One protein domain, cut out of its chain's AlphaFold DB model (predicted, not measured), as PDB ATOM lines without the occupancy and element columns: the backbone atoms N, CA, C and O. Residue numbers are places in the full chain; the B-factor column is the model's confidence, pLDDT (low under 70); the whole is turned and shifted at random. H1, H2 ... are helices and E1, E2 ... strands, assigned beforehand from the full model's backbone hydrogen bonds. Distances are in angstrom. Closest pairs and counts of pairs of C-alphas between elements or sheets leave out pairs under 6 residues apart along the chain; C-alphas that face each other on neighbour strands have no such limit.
ATOM      1  N   ALA A 314      -6.077  38.777 -19.213       81.38
ATOM      2  CA  ALA A 314      -6.888  37.580 -19.102       81.38
ATOM      3  C   ALA A 314      -8.355  37.972 -18.877       81.38
ATOM      4  O   ALA A 314      -8.656  38.923 -18.148       81.38
ATOM      5  N   SER A 315      -9.266  37.243 -19.517       83.31
ATOM      6  CA  SER A 315     -10.701  37.494 -19.392       83.31
ATOM      7  C   SER A 315     -11.180  37.288 -17.951       83.31
ATOM      8  O   SER A 315     -10.771  36.351 -17.262       83.31
ATOM      9  N   SER A 316     -12.096  38.138 -17.491       84.94
ATOM     10  CA  SER A 316     -12.819  37.930 -16.230       84.94
ATOM     11  C   SER A 316     -13.983  36.940 -16.370       84.94
ATOM     12  O   SER A 316     -14.587  36.557 -15.369       84.94
ATOM     13  N   ASN A 317     -14.310  36.517 -17.594       82.56
ATOM     14  CA  ASN A 317     -15.317  35.496 -17.856       82.56
ATOM     15  C   ASN A 317     -14.776  34.112 -17.469       82.56
ATOM     16  O   ASN A 317     -13.733  33.680 -17.965       82.56
ATOM     17  N   GLU A 318     -15.517  33.383 -16.629       83.38
ATOM     18  CA  GLU A 318     -15.116  32.050 -16.153       83.38
ATOM     19  C   GLU A 318     -15.033  30.997 -17.275       83.38
ATOM     20  O   GLU A 318     -14.494  29.916 -17.037       83.38
ATOM     21  N   ASN A 319     -15.530  31.307 -18.480       80.69
ATOM     22  CA  ASN A 319     -15.467  30.430 -19.651       80.69
ATOM     23  C   ASN A 319     -14.216  30.610 -20.519       80.69
ATOM     24  O   ASN A 319     -13.864  29.699 -21.263       80.69
ATOM     25  N   ASP A 320     -13.559  31.766 -20.431       77.88
ATOM     26  CA  ASP A 320     -12.505  32.155 -21.377       77.88
ATOM     27  C   ASP A 320     -11.100  32.070 -20.756       77.88
ATOM     28  O   ASP A 320     -10.102  32.068 -21.472       77.88
ATOM     29  N   ALA A 321     -11.015  32.024 -19.422       83.62
ATOM     30  CA  ALA A 321      -9.761  32.018 -18.676       83.62
ATOM     31  C   ALA A 321      -9.888  31.237 -17.359       83.62
ATOM     32  O   ALA A 321     -10.962  31.160 -16.752       83.62
ATOM     33  N   VAL A 322      -8.776  30.686 -16.875       91.69
ATOM     34  CA  VAL A 322      -8.670  30.125 -15.523       91.69
ATOM     35  C   VAL A 322      -8.904  31.242 -14.510       91.69
ATOM     36  O   VAL A 322      -8.296  32.304 -14.609       91.69
ATOM     37  N   GLN A 323      -9.759  30.993 -13.520       94.25
ATOM     38  CA  GLN A 323     -10.057  31.954 -12.461       94.25
ATOM     39  C   GLN A 323      -9.500  31.441 -11.138       94.25
ATOM     40  O   GLN A 323     -10.010  30.459 -10.596       94.25
ATOM     41  N   LEU A 324      -8.481  32.110 -10.608       96.00
ATOM     42  CA  LEU A 324      -7.964  31.846  -9.266       96.00
ATOM     43  C   LEU A 324      -8.313  33.004  -8.326       96.00
ATOM     44  O   LEU A 324      -8.268  34.156  -8.756       96.00
ATOM     45  N   PRO A 325      -8.666  32.745  -7.059       96.19
ATOM     46  CA  PRO A 325      -8.857  33.816  -6.091       96.19
ATOM     47  C   PRO A 325      -7.520  34.479  -5.725       96.19
ATOM     48  O   PRO A 325      -6.469  33.830  -5.709       96.19
ATOM     49  N   GLY A 326      -7.562  35.771  -5.404       95.25
ATOM     50  CA  GLY A 326      -6.451  36.491  -4.789       95.25
ATOM     51  C   GLY A 326      -6.085  35.913  -3.420       95.25
ATOM     52  O   GLY A 326      -6.847  35.161  -2.816       95.25
ATOM     53  N   GLY A 327      -4.886  36.224  -2.950       93.31
ATOM     54  CA  GLY A 327      -4.289  35.661  -1.744       93.31
ATOM     55  C   GLY A 327      -2.907  35.069  -2.011       93.31
ATOM     56  O   GLY A 327      -2.215  35.440  -2.963       93.31
ATOM     57  N   ILE A 328      -2.482  34.146  -1.152       90.81
ATOM     58  CA  ILE A 328      -1.105  33.649  -1.123       90.81
ATOM     59  C   ILE A 328      -1.071  32.160  -1.434       90.81
ATOM     60  O   ILE A 328      -1.719  31.356  -0.775       90.81
ATOM     61  N   TYR A 329      -0.268  31.794  -2.425       90.62
ATOM     62  CA  TYR A 329      -0.027  30.435  -2.881       90.62
ATOM     63  C   TYR A 329       1.383  30.015  -2.480       90.62
ATOM     64  O   TYR A 329       2.378  30.545  -2.976       90.62
ATOM     65  N   VAL A 330       1.471  29.049  -1.573       85.12
ATOM     66  CA  VAL A 330       2.716  28.569  -0.977       85.12
ATOM     67  C   VAL A 330       3.036  27.175  -1.517       85.12
ATOM     68  O   VAL A 330       2.335  26.216  -1.205       85.12
ATOM     69  N   MET A 331       4.096  27.042  -2.315       79.00
ATOM     70  CA  MET A 331       4.563  25.768  -2.879       79.00
ATOM     71  C   MET A 331       5.338  24.966  -1.836       79.00
ATOM     72  O   MET A 331       6.525  25.202  -1.607       79.00
ATOM     73  N   ALA A 332       4.663  24.034  -1.180       74.06
ATOM     74  CA  ALA A 332       5.208  23.273  -0.081       74.06
ATOM     75  C   ALA A 332       6.202  22.187  -0.487       74.06
ATOM     76  O   ALA A 332       6.102  21.601  -1.558       74.06
ATOM     77  N   MET A 333       7.177  21.919   0.393       67.69
ATOM     78  CA  MET A 333       8.230  20.913   0.169       67.69
ATOM     79  C   MET A 333       7.684  19.479   0.060       67.69
ATOM     80  O   MET A 333       8.392  18.589  -0.396       67.69
ATOM     81  N   ASP A 334       6.425  19.258   0.442       72.19
ATOM     82  CA  ASP A 334       5.691  18.005   0.236       72.19
ATOM     83  C   ASP A 334       5.098  17.876  -1.186       72.19
ATOM     84  O   ASP A 334       4.339  16.946  -1.455       72.19
ATOM     85  N   GLY A 335       5.424  18.807  -2.091       69.00
ATOM     86  CA  GLY A 335       4.971  18.824  -3.483       69.00
ATOM     87  C   GLY A 335       3.566  19.395  -3.679       69.00
ATOM     88  O   GLY A 335       3.052  19.363  -4.797       69.00
ATOM     89  N   LYS A 336       2.927  19.907  -2.620       78.69
ATOM     90  CA  LYS A 336       1.575  20.482  -2.671       78.69
ATOM     91  C   LYS A 336       1.620  22.002  -2.696       78.69
ATOM     92  O   LYS A 336       2.606  22.611  -2.293       78.69
ATOM     93  N   VAL A 337       0.530  22.638  -3.113       86.75
ATOM     94  CA  VAL A 337       0.365  24.091  -2.952       86.75
ATOM     95  C   VAL A 337      -0.612  24.346  -1.812       86.75
ATOM     96  O   VAL A 337      -1.630  23.673  -1.701       86.75
ATOM     97  N   ARG A 338      -0.313  25.305  -0.941       89.12
ATOM     98  CA  ARG A 338      -1.225  25.766   0.112       89.12
ATOM     99  C   ARG A 338      -1.697  27.166  -0.229       89.12
ATOM    100  O   ARG A 338      -0.871  28.052  -0.425       89.12
ATOM    101  N   TYR A 339      -3.005  27.339  -0.328       93.25
ATOM    102  CA  TYR A 339      -3.637  28.624  -0.579       93.25
ATOM    103  C   TYR A 339      -4.118  29.250   0.732       93.25
ATOM    104  O   TYR A 339      -4.738  28.574   1.552       93.25
ATOM    105  N   TYR A 340      -3.842  30.538   0.898       92.06
ATOM    106  CA  TYR A 340      -4.274  31.357   2.022       92.06
ATOM    107  C   TYR A 340      -5.058  32.549   1.479       92.06
ATOM    108  O   TYR A 340      -4.515  33.354   0.718       92.06
ATOM    109  N   ASP A 341      -6.317  32.679   1.893       93.12
ATOM    110  CA  ASP A 341      -7.150  33.848   1.595       93.12
ATOM    111  C   ASP A 341      -6.789  34.999   2.553       93.12
ATOM    112  O   ASP A 341      -7.534  35.317   3.481       93.12
ATOM    113  N   ALA A 342      -5.579  35.541   2.382       87.44
ATOM    114  CA  ALA A 342      -4.974  36.550   3.245       87.44
ATOM    115  C   ALA A 342      -4.086  37.516   2.445       87.44
ATOM    116  O   ALA A 342      -3.524  37.156   1.408       87.44
ATOM    117  N   ASP A 343      -3.894  38.725   2.966       82.44
ATOM    118  CA  ASP A 343      -2.838  39.631   2.516       82.44
ATOM    119  C   ASP A 343      -1.462  39.260   3.133       82.44
ATOM    120  O   ASP A 343      -1.390  38.494   4.104       82.44
ATOM    121  N   PRO A 344      -0.343  39.813   2.621       76.25
ATOM    122  CA  PRO A 344       0.996  39.503   3.131       76.25
ATOM    123  C   PRO A 344       1.233  39.835   4.612       76.25
ATOM    124  O   PRO A 344       2.003  39.136   5.275       76.25
ATOM    125  N   SER A 345       0.608  40.889   5.147       75.94
ATOM    126  CA  SER A 345       0.759  41.253   6.562       75.94
ATOM    127  C   SER A 345       0.046  40.271   7.484       75.94
ATOM    128  O   SER A 345       0.635  39.832   8.471       75.94
ATOM    129  N   THR A 346      -1.166  39.871   7.113       81.25
ATOM    130  CA  THR A 346      -1.964  38.866   7.814       81.25
ATOM    131  C   THR A 346      -1.287  37.496   7.751       81.25
ATOM    132  O   THR A 346      -1.173  36.800   8.756       81.25
ATOM    133  N   PHE A 347      -0.748  37.120   6.592       81.31
ATOM    134  CA  PHE A 347      -0.043  35.849   6.419       81.31
ATOM    135  C   PHE A 347       1.223  35.721   7.273       81.31
ATOM    136  O   PHE A 347       1.548  34.632   7.741       81.31
ATOM    137  N   LYS A 348       1.938  36.828   7.509       75.62
ATOM    138  CA  LYS A 348       3.166  36.830   8.315       75.62
ATOM    139  C   LYS A 348       2.921  36.446   9.778       75.62
ATOM    140  O   LYS A 348       3.818  35.902  10.416       75.62
ATOM    141  N   THR A 349       1.747  36.764  10.311       75.94
ATOM    142  CA  THR A 349       1.386  36.524  11.716       75.94
ATOM    143  C   THR A 349       0.438  35.339  11.898       75.94
ATOM    144  O   THR A 349       0.208  34.916  13.029       75.94
ATOM    145  N   MET A 350      -0.100  34.798  10.804       75.19
ATOM    146  CA  MET A 350      -0.998  33.648  10.802       75.19
ATOM    147  C   MET A 350      -0.281  32.355  11.213       75.19
ATOM    148  O   MET A 350       0.860  32.104  10.823       75.19
ATOM    149  N   ASP A 351      -0.999  31.478  11.921       75.50
ATOM    150  CA  ASP A 351      -0.611  30.074  12.049       75.50
ATOM    151  C   ASP A 351      -0.758  29.361  10.694       75.50
ATOM    152  O   ASP A 351      -1.844  28.940  10.277       75.50
ATOM    153  N   GLN A 352       0.369  29.228   9.996       71.94
ATOM    154  CA  GLN A 352       0.448  28.626   8.666       71.94
ATOM    155  C   GLN A 352       0.095  27.125   8.654       71.94
ATOM    156  O   GLN A 352      -0.042  26.538   7.582       71.94
ATOM    157  N   SER A 353      -0.074  26.487   9.818       67.62
ATOM    158  CA  SER A 353      -0.490  25.085   9.911       67.62
ATOM    159  C   SER A 353      -2.014  24.882   9.881       67.62
ATOM    160  O   SER A 353      -2.464  23.803   9.498       67.62
ATOM    161  N   ALA A 354      -2.810  25.911  10.207       68.69
ATOM    162  CA  ALA A 354      -4.265  25.797  10.378       68.69
ATOM    163  C   ALA A 354      -5.107  26.667   9.418       68.69
ATOM    164  O   ALA A 354      -6.303  26.424   9.268       68.69
ATOM    165  N   GLY A 355      -4.513  27.663   8.750       76.00
ATOM    166  CA  GLY A 355      -5.239  28.673   7.960       76.00
ATOM    167  C   GLY A 355      -5.263  28.482   6.437       76.00
ATOM    168  O   GLY A 355      -5.433  29.470   5.725       76.00
ATOM    169  N   CYS A 356      -5.042  27.269   5.914       86.94
ATOM    170  CA  CYS A 356      -4.843  27.055   4.473       86.94
ATOM    171  C   CYS A 356      -5.808  26.057   3.825       86.94
ATOM    172  O   CYS A 356      -6.238  25.077   4.435       86.94
ATOM    173  N   VAL A 357      -6.059  26.256   2.530       91.56
ATOM    174  CA  VAL A 357      -6.604  25.233   1.634       91.56
ATOM    175  C   VAL A 357      -5.432  24.490   1.002       91.56
ATOM    176  O   VAL A 357      -4.603  25.086   0.313       91.56
ATOM    177  N   THR A 358      -5.347  23.179   1.222       90.19
ATOM    178  CA  THR A 358      -4.342  22.347   0.548       90.19
ATOM    179  C   THR A 358      -4.823  21.994  -0.855       90.19
ATOM    180  O   THR A 358      -5.811  21.286  -1.016       90.19
ATOM    181  N   ILE A 359      -4.085  22.453  -1.859       89.25
ATOM    182  CA  ILE A 359      -4.277  22.133  -3.270       89.25
ATOM    183  C   ILE A 359      -3.483  20.865  -3.566       89.25
ATOM    184  O   ILE A 359      -2.248  20.842  -3.546       89.25
ATOM    185  N   SER A 360      -4.227  19.793  -3.795       83.81
ATOM    186  CA  SER A 360      -3.726  18.457  -4.108       83.81
ATOM    187  C   SER A 360      -4.004  18.062  -5.555       83.81
ATOM    188  O   SER A 360      -3.318  17.206  -6.114       83.81
ATOM    189  N   SER A 361      -4.997  18.697  -6.175       87.38
ATOM    190  CA  SER A 361      -5.317  18.495  -7.574       87.38
ATOM    191  C   SER A 361      -4.300  19.154  -8.493       87.38
ATOM    192  O   SER A 361      -3.770  20.237  -8.236       87.38
ATOM    193  N   SER A 362      -4.069  18.515  -9.638       85.56
ATOM    194  CA  SER A 362      -3.205  19.097 -10.662       85.56
ATOM    195  C   SER A 362      -3.787  20.384 -11.256       85.56
ATOM    196  O   SER A 362      -3.018  21.222 -11.692       85.56
ATOM    197  N   ASN A 363      -5.106  20.588 -11.253       88.94
ATOM    198  CA  ASN A 363      -5.774  21.703 -11.934       88.94
ATOM    199  C   ASN A 363      -6.416  22.733 -10.990       88.94
ATOM    200  O   ASN A 363      -7.249  23.523 -11.445       88.94
ATOM    201  N   PHE A 364      -6.022  22.740  -9.711       93.31
ATOM    202  CA  PHE A 364      -6.458  23.711  -8.701       93.31
ATOM    203  C   PHE A 364      -7.972  23.667  -8.424       93.31
ATOM    204  O   PHE A 364      -8.600  24.692  -8.165       93.31
ATOM    205  N   ASN A 365      -8.589  22.488  -8.496       93.69
ATOM    206  CA  ASN A 365     -10.029  22.328  -8.303       93.69
ATOM    207  C   ASN A 365     -10.523  22.737  -6.904       93.69
ATOM    208  O   ASN A 365     -11.679  23.124  -6.774       93.69
ATOM    209  N   GLU A 366      -9.655  22.741  -5.890       94.25
ATOM    210  CA  GLU A 366     -10.003  23.127  -4.521       94.25
ATOM    211  C   GLU A 366     -10.277  24.629  -4.361       94.25
ATOM    212  O   GLU A 366     -10.927  25.035  -3.402       94.25
ATOM    213  N   VAL A 367      -9.796  25.459  -5.294       93.56
ATOM    214  CA  VAL A 367      -9.939  26.927  -5.251       93.56
ATOM    215  C   VAL A 367     -10.701  27.492  -6.455       93.56
ATOM    216  O   VAL A 367     -10.890  28.704  -6.562       93.56
ATOM    217  N   ARG A 368     -11.159  26.629  -7.369       93.50
ATOM    218  CA  ARG A 368     -11.871  27.009  -8.598       93.50
ATOM    219  C   ARG A 368     -13.353  26.657  -8.507       93.50
ATOM    220  O   ARG A 368     -13.731  25.651  -7.916       93.50
ATOM    221  N   SER A 369     -14.205  27.470  -9.135       91.12
ATOM    222  CA  SER A 369     -15.640  27.178  -9.236       91.12
ATOM    223  C   SER A 369     -15.892  25.972 -10.152       91.12
ATOM    224  O   SER A 369     -15.152  25.743 -11.111       91.12
ATOM    225  N   SER A 370     -16.982  25.232  -9.917       91.06
ATOM    226  CA  SER A 370     -17.404  24.139 -10.810       91.06
ATOM    227  C   SER A 370     -17.650  24.618 -12.245       91.06
ATOM    228  O   SER A 370     -17.363  23.888 -13.191       91.06
ATOM    229  N   ALA A 371     -18.133  25.855 -12.414       87.62
ATOM    230  CA  ALA A 371     -18.315  26.480 -13.721       87.62
ATOM    231  C   ALA A 371     -16.970  26.696 -14.436       87.62
ATOM    232  O   ALA A 371     -16.802  26.249 -15.571       87.62
ATOM    233  N   ASN A 372     -15.976  27.279 -13.753       92.62
ATOM    234  CA  ASN A 372     -14.648  27.478 -14.329       92.62
ATOM    235  C   ASN A 372     -13.924  26.154 -14.618       92.62
ATOM    236  O   ASN A 372     -13.214  26.048 -15.615       92.62
ATOM    237  N   LEU A 373     -14.103  25.137 -13.771       90.31
ATOM    238  CA  LEU A 373     -13.556  23.796 -14.002       90.31
ATOM    239  C   LEU A 373     -14.188  23.109 -15.217       90.31
ATOM    240  O   LEU A 373     -13.478  22.432 -15.956       90.31
ATOM    241  N   GLY A 374     -15.495  23.287 -15.424       83.00
ATOM    242  CA  GLY A 374     -16.207  22.737 -16.577       83.00
ATOM    243  C   GLY A 374     -15.786  23.379 -17.898       83.00
ATOM    244  O   GLY A 374     -15.609  22.672 -18.886       83.00
ATOM    245  N   ALA A 375     -15.591  24.700 -17.912       77.25
ATOM    246  CA  ALA A 375     -15.251  25.432 -19.130       77.25
ATOM    247  C   ALA A 375     -13.748  25.408 -19.466       77.25
ATOM    248  O   ALA A 375     -13.381  25.276 -20.631       77.25
ATOM    249  N   VAL A 376     -12.872  25.487 -18.456       78.31
ATOM    250  CA  VAL A 376     -11.414  25.640 -18.636       78.31
ATOM    251  C   VAL A 376     -10.636  24.546 -17.876       78.31
ATOM    252  O   VAL A 376      -9.844  24.835 -16.974       78.31
ATOM    253  N   PRO A 377     -10.833  23.250 -18.169       73.31
ATOM    254  CA  PRO A 377     -10.392  22.161 -17.290       73.31
ATOM    255  C   PRO A 377      -8.867  22.030 -17.123       73.31
ATOM    256  O   PRO A 377      -8.419  21.536 -16.087       73.31
ATOM    257  N   SER A 378      -8.070  22.479 -18.102       78.44
ATOM    258  CA  SER A 378      -6.625  22.200 -18.199       78.44
ATOM    259  C   SER A 378      -5.716  23.432 -18.321       78.44
ATOM    260  O   SER A 378      -4.532  23.274 -18.602       78.44
ATOM    261  N   GLY A 379      -6.237  24.651 -18.140       79.88
ATOM    262  CA  GLY A 379      -5.468  25.888 -18.364       79.88
ATOM    263  C   GLY A 379      -4.343  26.159 -17.353       79.88
ATOM    264  O   GLY A 379      -3.425  26.926 -17.643       79.88
ATOM    265  N   ILE A 380      -4.383  25.493 -16.194       89.38
ATOM    266  CA  ILE A 380      -3.353  25.535 -15.151       89.38
ATOM    267  C   ILE A 380      -3.015  24.117 -14.688       89.38
ATOM    268  O   ILE A 380      -3.910  23.278 -14.551       89.38
ATOM    269  N   LYS A 381      -1.729  23.852 -14.442       89.81
ATOM    270  CA  LYS A 381      -1.252  22.556 -13.962       89.81
ATOM    271  C   LYS A 381      -0.157  22.676 -12.901       89.81
ATOM    272  O   LYS A 381       0.909  23.215 -13.185       89.81
ATOM    273  N   LEU A 382      -0.379  22.091 -11.727       86.50
ATOM    274  CA  LEU A 382       0.662  21.800 -10.744       86.50
ATOM    275  C   LEU A 382       1.427  20.537 -11.160       86.50
ATOM    276  O   LEU A 382       0.841  19.466 -11.329       86.50
ATOM    277  N   ASP A 383       2.740  20.666 -11.304       80.81
ATOM    278  CA  ASP A 383       3.681  19.556 -11.385       80.81
ATOM    279  C   ASP A 383       4.450  19.464 -10.063       80.81
ATOM    280  O   ASP A 383       5.416  20.186  -9.819       80.81
ATOM    281  N   SER A 384       3.999  18.557  -9.200       72.50
ATOM    282  CA  SER A 384       4.588  18.325  -7.883       72.50
ATOM    283  C   SER A 384       5.994  17.721  -7.943       72.50
ATOM    284  O   SER A 384       6.713  17.784  -6.954       72.50
ATOM    285  N   SER A 385       6.396  17.128  -9.076       68.81
ATOM    286  CA  SER A 385       7.725  16.518  -9.232       68.81
ATOM    287  C   SER A 385       8.816  17.555  -9.496       68.81
ATOM    288  O   SER A 385       9.960  17.377  -9.082       68.81
ATOM    289  N   THR A 386       8.446  18.657 -10.151       67.38
ATOM    290  CA  THR A 386       9.336  19.775 -10.487       67.38
ATOM    291  C   THR A 386       9.008  21.047  -9.704       67.38
ATOM    292  O   THR A 386       9.631  22.078  -9.937       67.38
ATOM    293  N   PHE A 387       8.036  20.980  -8.783       73.19
ATOM    294  CA  PHE A 387       7.469  22.121  -8.056       73.19
ATOM    295  C   PHE A 387       7.037  23.266  -8.997       73.19
ATOM    296  O   PHE A 387       7.166  24.445  -8.674       73.19
ATOM    297  N   ALA A 388       6.519  22.932 -10.180       79.31
ATOM    298  CA  ALA A 388       6.165  23.915 -11.198       79.31
ATOM    299  C   ALA A 388       4.652  24.164 -11.266       79.31
ATOM    300  O   ALA A 388       3.856  23.227 -11.330       79.31
ATOM    301  N   ILE A 389       4.249  25.433 -11.329       87.69
ATOM    302  CA  ILE A 389       2.903  25.833 -11.750       87.69
ATOM    303  C   ILE A 389       2.987  26.224 -13.220       87.69
ATOM    304  O   ILE A 389       3.620  27.216 -13.568       87.69
ATOM    305  N   ASN A 390       2.338  25.445 -14.078       87.88
ATOM    306  CA  ASN A 390       2.294  25.665 -15.516       87.88
ATOM    307  C   ASN A 390       0.981  26.339 -15.899       87.88
ATOM    308  O   ASN A 390      -0.090  25.769 -15.695       87.88
ATOM    309  N   VAL A 391       1.070  27.520 -16.494       88.31
ATOM    310  CA  VAL A 391      -0.052  28.274 -17.049       88.31
ATOM    311  C   VAL A 391       0.039  28.192 -18.569       88.31
ATOM    312  O   VAL A 391       1.054  28.570 -19.152       88.31
ATOM    313  N   THR A 392      -0.999  27.639 -19.197       82.00
ATOM    314  CA  THR A 392      -1.058  27.377 -20.655       82.00
ATOM    315  C   THR A 392      -2.300  27.963 -21.323       82.00
ATOM    316  O   THR A 392      -2.474  27.853 -22.533       82.00
ATOM    317  N   GLN A 393      -3.175  28.571 -20.527       81.94
ATOM    318  CA  GLN A 393      -4.277  29.415 -20.967       81.94
ATOM    319  C   GLN A 393      -4.327  30.635 -20.057       81.94
ATOM    320  O   GLN A 393      -3.740  30.617 -18.971       81.94
ATOM    321  N   ASP A 394      -5.032  31.670 -20.494       84.38
ATOM    322  CA  ASP A 394      -5.181  32.901 -19.731       84.38
ATOM    323  C   ASP A 394      -5.623  32.613 -18.288       84.38
ATOM    324  O   ASP A 394      -6.530  31.818 -18.034       84.38
ATOM    325  N   LEU A 395      -4.946  33.249 -17.338       90.56
ATOM    326  CA  LEU A 395      -5.168  33.142 -15.906       90.56
ATOM    327  C   LEU A 395      -5.523  34.523 -15.365       90.56
ATOM    328  O   LEU A 395      -4.696  35.433 -15.360       90.56
ATOM    329  N   ASN A 396      -6.739  34.659 -14.858       94.25
ATOM    330  CA  ASN A 396      -7.188  35.843 -14.151       94.25
ATOM    331  C   ASN A 396      -7.221  35.579 -12.639       94.25
ATOM    332  O   ASN A 396      -7.830  34.613 -12.168       94.25
ATOM    333  N   ILE A 397      -6.581  36.464 -11.878       96.31
ATOM    334  CA  ILE A 397      -6.714  36.532 -10.427       96.31
ATOM    335  C   ILE A 397      -7.926  37.402 -10.112       96.31
ATOM    336  O   ILE A 397      -7.893  38.627 -10.270       96.31
ATOM    337  N   LYS A 398      -9.003  36.763  -9.662       94.69
ATOM    338  CA  LYS A 398     -10.204  37.451  -9.191       94.69
ATOM    339  C   LYS A 398     -10.085  37.801  -7.716       94.69
ATOM    340  O   LYS A 398      -9.368  37.143  -6.969       94.69
ATOM    341  N   THR A 399     -10.840  38.800  -7.281       94.50
ATOM    342  CA  THR A 399     -10.982  39.097  -5.856       94.50
ATOM    343  C   THR A 399     -11.481  37.859  -5.107       94.50
ATOM    344  O   THR A 399     -12.432  37.205  -5.542       94.50
ATOM    345  N   SER A 400     -10.810  37.514  -4.013       94.12
ATOM    346  CA  SER A 400     -11.168  36.388  -3.154       94.12
ATOM    347  C   SER A 400     -12.415  36.661  -2.307       94.12
ATOM    348  O   SER A 400     -12.945  37.775  -2.291       94.12
ATOM    349  N   SER A 401     -12.876  35.649  -1.567       90.06
ATOM    350  CA  SER A 401     -13.988  35.778  -0.616       90.06
ATOM    351  C   SER A 401     -13.729  36.817   0.475       90.06
ATOM    352  O   SER A 401     -14.652  37.546   0.835       90.06
ATOM    353  N   ASN A 402     -12.487  36.931   0.953       89.62
ATOM    354  CA  ASN A 402     -12.095  37.937   1.944       89.62
ATOM    355  C   ASN A 402     -11.752  39.305   1.324       89.62
ATOM    356  O   ASN A 402     -11.264  40.196   2.018       89.62
ATOM    357  N   GLY A 403     -12.014  39.508   0.028       91.25
ATOM    358  CA  GLY A 403     -11.811  40.794  -0.636       91.25
ATOM    359  C   GLY A 403     -10.378  41.044  -1.115       91.25
ATOM    360  O   GLY A 403     -10.059  42.161  -1.520       91.25
ATOM    361  N   HIS A 404      -9.508  40.032  -1.113       91.31
ATOM    362  CA  HIS A 404      -8.130  40.183  -1.571       91.31
ATOM    363  C   HIS A 404      -8.060  40.095  -3.098       91.31
ATOM    364  O   HIS A 404      -8.400  39.076  -3.696       91.31
ATOM    365  N   ALA A 405      -7.623  41.180  -3.737       90.69
ATOM    366  CA  ALA A 405      -7.378  41.250  -5.182       90.69
ATOM    367  C   ALA A 405      -5.897  41.069  -5.550       90.69
ATOM    368  O   ALA A 405      -5.572  41.000  -6.732       90.69
ATOM    369  N   ASP A 406      -5.018  41.016  -4.548       92.06
ATOM    370  CA  ASP A 406      -3.580  40.815  -4.700       92.06
ATOM    371  C   ASP A 406      -3.262  39.321  -4.818       92.06
ATOM    372  O   ASP A 406      -3.994  38.484  -4.294       92.06
ATOM    373  N   VAL A 407      -2.146  38.973  -5.459       93.75
ATOM    374  CA  VAL A 407      -1.649  37.590  -5.499       93.75
ATOM    375  C   VAL A 407      -0.186  37.510  -5.099       93.75
ATOM    376  O   VAL A 407       0.632  38.340  -5.502       93.75
ATOM    377  N   MET A 408       0.156  36.464  -4.352       90.25
ATOM    378  CA  MET A 408       1.532  36.129  -4.019       90.25
ATOM    379  C   MET A 408       1.815  34.647  -4.273       90.25
ATOM    380  O   MET A 408       1.142  33.792  -3.710       90.25
ATOM    381  N   PHE A 409       2.845  34.329  -5.057       87.31
ATOM    382  CA  PHE A 409       3.370  32.966  -5.208       87.31
ATOM    383  C   PHE A 409       4.703  32.842  -4.463       87.31
ATOM    384  O   PHE A 409       5.626  33.613  -4.724       87.31
ATOM    385  N   THR A 410       4.818  31.906  -3.521       81.25
ATOM    386  CA  THR A 410       5.970  31.787  -2.606       81.25
ATOM    387  C   THR A 410       6.218  30.338  -2.155       81.25
ATOM    388  O   THR A 410       5.533  29.422  -2.599       81.25
ATOM    389  N   VAL A 411       7.199  30.114  -1.275       72.25
ATOM    390  CA  VAL A 411       7.575  28.814  -0.671       72.25
ATOM    391  C   VAL A 411       7.425  28.848   0.874       72.25
ATOM    392  O   VAL A 411       7.492  29.943   1.429       72.25
ATOM    393  N   PRO A 412       7.221  27.709   1.590       57.59
ATOM    394  CA  PRO A 412       6.792  27.625   3.001       57.59
ATOM    395  C   PRO A 412       7.655  28.321   4.019       57.59
ATOM    396  O   PRO A 412       7.153  28.773   5.035       57.59
ATOM    397  N   SER A 413       8.955  28.378   3.771       52.78
ATOM    398  CA  SER A 413       9.841  29.073   4.684       52.78
ATOM    399  C   SER A 413       9.678  30.585   4.546       52.78
ATOM    400  O   SER A 413       9.941  31.275   5.513       52.78
ATOM    401  N   GLY A 414       9.154  31.074   3.409       42.19
ATOM    402  CA  GLY A 414       8.792  32.463   3.141       42.19
ATOM    403  C   GLY A 414       9.989  33.399   3.236       42.19
ATOM    404  O   GLY A 414      10.626  33.492   4.271       42.19
ATOM    405  N   ARG A 415      10.304  34.178   2.198       46.09
ATOM    406  CA  ARG A 415      11.154  35.352   2.458       46.09
ATOM    407  C   ARG A 415      10.418  36.197   3.491       46.09
ATOM    408  O   ARG A 415       9.295  36.614   3.195       46.09
ATOM    409  N   PRO A 416      10.968  36.427   4.687       35.97
ATOM    410  CA  PRO A 416      10.267  37.248   5.651       35.97
ATOM    411  C   PRO A 416      10.168  38.662   5.062       35.97
ATOM    412  O   PRO A 416      11.169  39.270   4.715       35.97
ATOM    413  N   ILE A 417       8.955  39.164   4.848       36.53
ATOM    414  CA  ILE A 417       8.725  40.507   4.299       36.53
ATOM    415  C   ILE A 417       8.802  41.480   5.481       36.53
ATOM    416  O   ILE A 417       8.019  41.363   6.430       36.53
ATOM    417  N   SER A 418       9.746  42.420   5.483       32.44
ATOM    418  CA  SER A 418       9.711  43.575   6.392       32.44
ATOM    419  C   SER A 418       9.667  44.862   5.583       32.44
ATOM    420  O   SER A 418      10.498  45.082   4.708       32.44
ATOM    421  N   LYS A 419       8.673  45.697   5.893       33.28
ATOM    422  CA  LYS A 419       8.592  47.090   5.465       33.28
ATOM    423  C   LYS A 419       9.700  47.858   6.183       33.28
ATOM    424  O   LYS A 419       9.661  47.885   7.408       33.28
ATOM    425  N   ASP A 420      10.628  48.465   5.445       32.81
ATOM    426  CA  ASP A 420      11.228  49.714   5.917       32.81
ATOM    427  C   ASP A 420      11.719  50.631   4.777       32.81
ATOM    428  O   ASP A 420      12.591  50.278   3.981       32.81
ATOM    429  N   ASP A 421      11.015  51.761   4.706       33.75
ATOM    430  CA  ASP A 421      11.290  53.125   4.247       33.75
ATOM    431  C   ASP A 421      12.383  53.425   3.204       33.75
ATOM    432  O   ASP A 421      13.548  53.682   3.505       33.75
ATOM    433  N   THR A 422      11.956  53.545   1.939       27.64
ATOM    434  CA  THR A 422      11.809  54.817   1.179       27.64
ATOM    435  C   THR A 422      11.675  54.497  -0.320       27.64
ATOM    436  O   THR A 422      12.609  53.999  -0.945       27.64
ATOM    437  N   ASP A 423      10.496  54.746  -0.904       28.83
ATOM    438  CA  ASP A 423      10.235  54.781  -2.360       28.83
ATOM    439  C   ASP A 423      10.759  53.602  -3.214       28.83
ATOM    440  O   ASP A 423      11.163  53.779  -4.370       28.83
ATOM    441  N   LYS A 424      10.786  52.378  -2.663       32.38
ATOM    442  CA  LYS A 424      11.317  51.187  -3.346       32.38
ATOM    443  C   LYS A 424      10.533  49.889  -3.054       32.38
ATOM    444  O   LYS A 424       9.914  49.762  -2.001       32.38
ATOM    445  N   PRO A 425      10.572  48.919  -3.989       32.72
ATOM    446  CA  PRO A 425       9.955  47.583  -3.898       32.72
ATOM    447  C   PRO A 425      10.476  46.678  -2.773       32.72
ATOM    448  O   PRO A 425      11.575  46.878  -2.262       32.72
ATOM    449  N   TYR A 426       9.697  45.633  -2.455       34.41
ATOM    450  CA  TYR A 426       9.891  44.694  -1.339       34.41
ATOM    451  C   TYR A 426      11.310  44.079  -1.253       34.41
ATOM    452  O   TYR A 426      11.826  43.553  -2.240       34.41
ATOM    453  N   VAL A 427      11.897  44.056  -0.045       31.78
ATOM    454  CA  VAL A 427      13.165  43.371   0.297       31.78
ATOM    455  C   VAL A 427      12.947  42.475   1.535       31.78
ATOM    456  O   VAL A 427      12.061  42.737   2.349       31.78
ATOM    457  N   SER A 428      13.711  41.384   1.644       33.47
ATOM    458  CA  SER A 428      13.625  40.320   2.662       33.47
ATOM    459  C   SER A 428      14.164  40.709   4.055       33.47
ATOM    460  O   SER A 428      14.986  41.616   4.184       33.47
ATOM    461  N   SER A 429      13.719  39.995   5.099       32.94
ATOM    462  CA  SER A 429      14.109  40.193   6.503       32.94
ATOM    463  C   SER A 429      15.427  39.509   6.873       32.94
ATOM    464  O   SER A 429      15.975  38.683   6.152       32.94
ATOM    465  N   THR A 430      15.915  39.886   8.050       31.69
ATOM    466  CA  THR A 430      17.205  39.576   8.664       31.69
ATOM    467  C   THR A 430      17.337  38.171   9.270       31.69
ATOM    468  O   THR A 430      18.358  37.895   9.896       31.69
ATOM    469  N   THR A 431      16.347  37.280   9.133       33.47
ATOM    470  CA  THR A 431      16.423  35.912   9.690       33.47
ATOM    471  C   THR A 431      16.973  34.929   8.643       33.47
ATOM    472  O   THR A 431      16.307  34.727   7.628       33.47
ATOM    473  N   PRO A 432      18.157  34.316   8.842       33.34
ATOM    474  CA  PRO A 432      18.797  33.513   7.803       33.34
ATOM    475  C   PRO A 432      18.073  32.181   7.614       33.34
ATOM    476  O   PRO A 432      17.926  31.399   8.553       33.34
ATOM    477  N   MET A 433      17.663  31.895   6.384       35.03
ATOM    478  CA  MET A 433      17.219  30.567   5.983       35.03
ATOM    479  C   MET A 433      17.987  30.165   4.736       35.03
ATOM    480  O   MET A 433      18.080  30.931   3.781       35.03
ATOM    481  N   SER A 434      18.530  28.954   4.739       34.97
ATOM    482  CA  SER A 434      19.195  28.367   3.581       34.97
ATOM    483  C   SER A 434      18.207  28.312   2.410       34.97
ATOM    484  O   SER A 434      17.238  27.551   2.429       34.97
ATOM    485  N   PHE A 435      18.404  29.176   1.417       45.44
ATOM    486  CA  PHE A 435      17.449  29.380   0.336       45.44
ATOM    487  C   PHE A 435      17.595  28.288  -0.733       45.44
ATOM    488  O   PHE A 435      18.523  28.292  -1.537       45.44
ATOM    489  N   TYR A 436      16.638  27.362  -0.764       41.50
ATOM    490  CA  TYR A 436      16.346  26.496  -1.907       41.50
ATOM    491  C   TYR A 436      14.942  26.896  -2.380       41.50
ATOM    492  O   TYR A 436      13.975  26.670  -1.654       41.50
ATOM    493  N   ALA A 437      14.800  27.548  -3.542       52.53
ATOM    494  CA  ALA A 437      13.490  27.788  -4.160       52.53
ATOM    495  C   ALA A 437      13.253  26.752  -5.260       52.53
ATOM    496  O   ALA A 437      13.540  27.034  -6.424       52.53
ATOM    497  N   PRO A 438      12.738  25.555  -4.923       51.84
ATOM    498  CA  PRO A 438      12.479  24.531  -5.924       51.84
ATOM    499  C   PRO A 438      11.341  24.923  -6.878       51.84
ATOM    500  O   PRO A 438      11.195  24.297  -7.918       51.84
ATOM    501  N   GLY A 439      10.560  25.963  -6.564       64.75
ATOM    502  CA  GLY A 439       9.393  26.350  -7.347       64.75
ATOM    503  C   GLY A 439       9.699  27.063  -8.667       64.75
ATOM    504  O   GLY A 439      10.634  27.875  -8.735       64.75
ATOM    505  N   VAL A 440       8.841  26.846  -9.670       76.62
ATOM    506  CA  VAL A 440       8.803  27.631 -10.914       76.62
ATOM    507  C   VAL A 440       7.362  28.025 -11.257       76.62
ATOM    508  O   VAL A 440       6.497  27.164 -11.386       76.62
ATOM    509  N   LEU A 441       7.098  29.313 -11.479       84.62
ATOM    510  CA  LEU A 441       5.913  29.770 -12.206       84.62
ATOM    511  C   LEU A 441       6.251  29.819 -13.699       84.62
ATOM    512  O   LEU A 441       7.027  30.668 -14.142       84.62
ATOM    513  N   GLN A 442       5.681  28.893 -14.464       85.44
ATOM    514  CA  GLN A 442       5.889  28.791 -15.898       85.44
ATOM    515  C   GLN A 442       4.661  29.291 -16.662       85.44
ATOM    516  O   GLN A 442       3.560  28.778 -16.479       85.44
ATOM    517  N   ILE A 443       4.856  30.271 -17.540       82.69
ATOM    518  CA  ILE A 443       3.801  30.893 -18.346       82.69
ATOM    519  C   ILE A 443       4.127  30.642 -19.816       82.69
ATOM    520  O   ILE A 443       5.116  31.175 -20.324       82.69
ATOM    521  N   ASN A 444       3.315  29.833 -20.493       80.19
ATOM    522  CA  ASN A 444       3.504  29.494 -21.902       80.19
ATOM    523  C   ASN A 444       2.270  29.917 -22.705       80.19
ATOM    524  O   ASN A 444       1.180  29.425 -22.423       80.19
ATOM    525  N   ASP A 445       2.454  30.804 -23.684       74.06
ATOM    526  CA  ASP A 445       1.407  31.244 -24.624       74.06
ATOM    527  C   ASP A 445       0.099  31.699 -23.926       74.06
ATOM    528  O   ASP A 445      -1.005  31.410 -24.385       74.06
ATOM    529  N   ALA A 446       0.223  32.386 -22.783       75.00
ATOM    530  CA  ALA A 446      -0.894  32.741 -21.903       75.00
ATOM    531  C   ALA A 446      -0.713  34.104 -21.220       75.00
ATOM    532  O   ALA A 446       0.408  34.519 -20.923       75.00
ATOM    533  N   THR A 447      -1.816  34.773 -20.892       81.50
ATOM    534  CA  THR A 447      -1.829  36.015 -20.106       81.50
ATOM    535  C   THR A 447      -2.142  35.729 -18.641       81.50
ATOM    536  O   THR A 447      -3.161  35.124 -18.337       81.50
ATOM    537  N   VAL A 448      -1.307  36.202 -17.716       89.06
ATOM    538  CA  VAL A 448      -1.570  36.195 -16.272       89.06
ATOM    539  C   VAL A 448      -1.920  37.609 -15.827       89.06
ATOM    540  O   VAL A 448      -1.082  38.512 -15.888       89.06
TER     541      VAL A 448
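This is residues 314 to 448 of the 628 residues of an uncharacterized protein of bacterium SCN 62-11 (UniProt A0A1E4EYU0). With little regular structure, two small mixed sheets, E4 E3 E2 E8 and E5 E6 E9, stand loosely and partly face to face, the parallel pair E1 E7 at one end. The 135 printed residues include two helices and nine strands, E1 E2 E3 H1 E4 H2 E5 E6 E7 E8 E9, with 49 residues in named elements, class mixed. The whole is compact, radius of gyration of the C-alphas 15.2 A, spanning 45 by 32 by 31 A.

E4 is residues 357 to 359, E3 337 to 340, E2 327 to 331, 13.3 A long, E8 407 to 410. E5 is 380 to 383, E6 388 to 391, E7 395 to 398, H1 344 to 349, H2 370 to 375. E1, 322 to 325, begins at C-alpha (-8.670, 30.125, -15.523); E9, 440 to 444, ends at (3.504, 29.494, -21.902).

Hairpin E2 and E3 has N 330 and O 338 2.8 A apart; E8 is parallel to E2, N 329 to O 408 2.8 A. H1 only grazes this sheet. E9 is parallel to E6, N 389 to O 440 2.8 A. Every O i to N i+4 pair is within hydrogen-bond range in H2, 1 of 2 in H1.

The printed part has no cut. The long link E8 to E9 has 29 residues; residues 412 to 439 are under pLDDT 70.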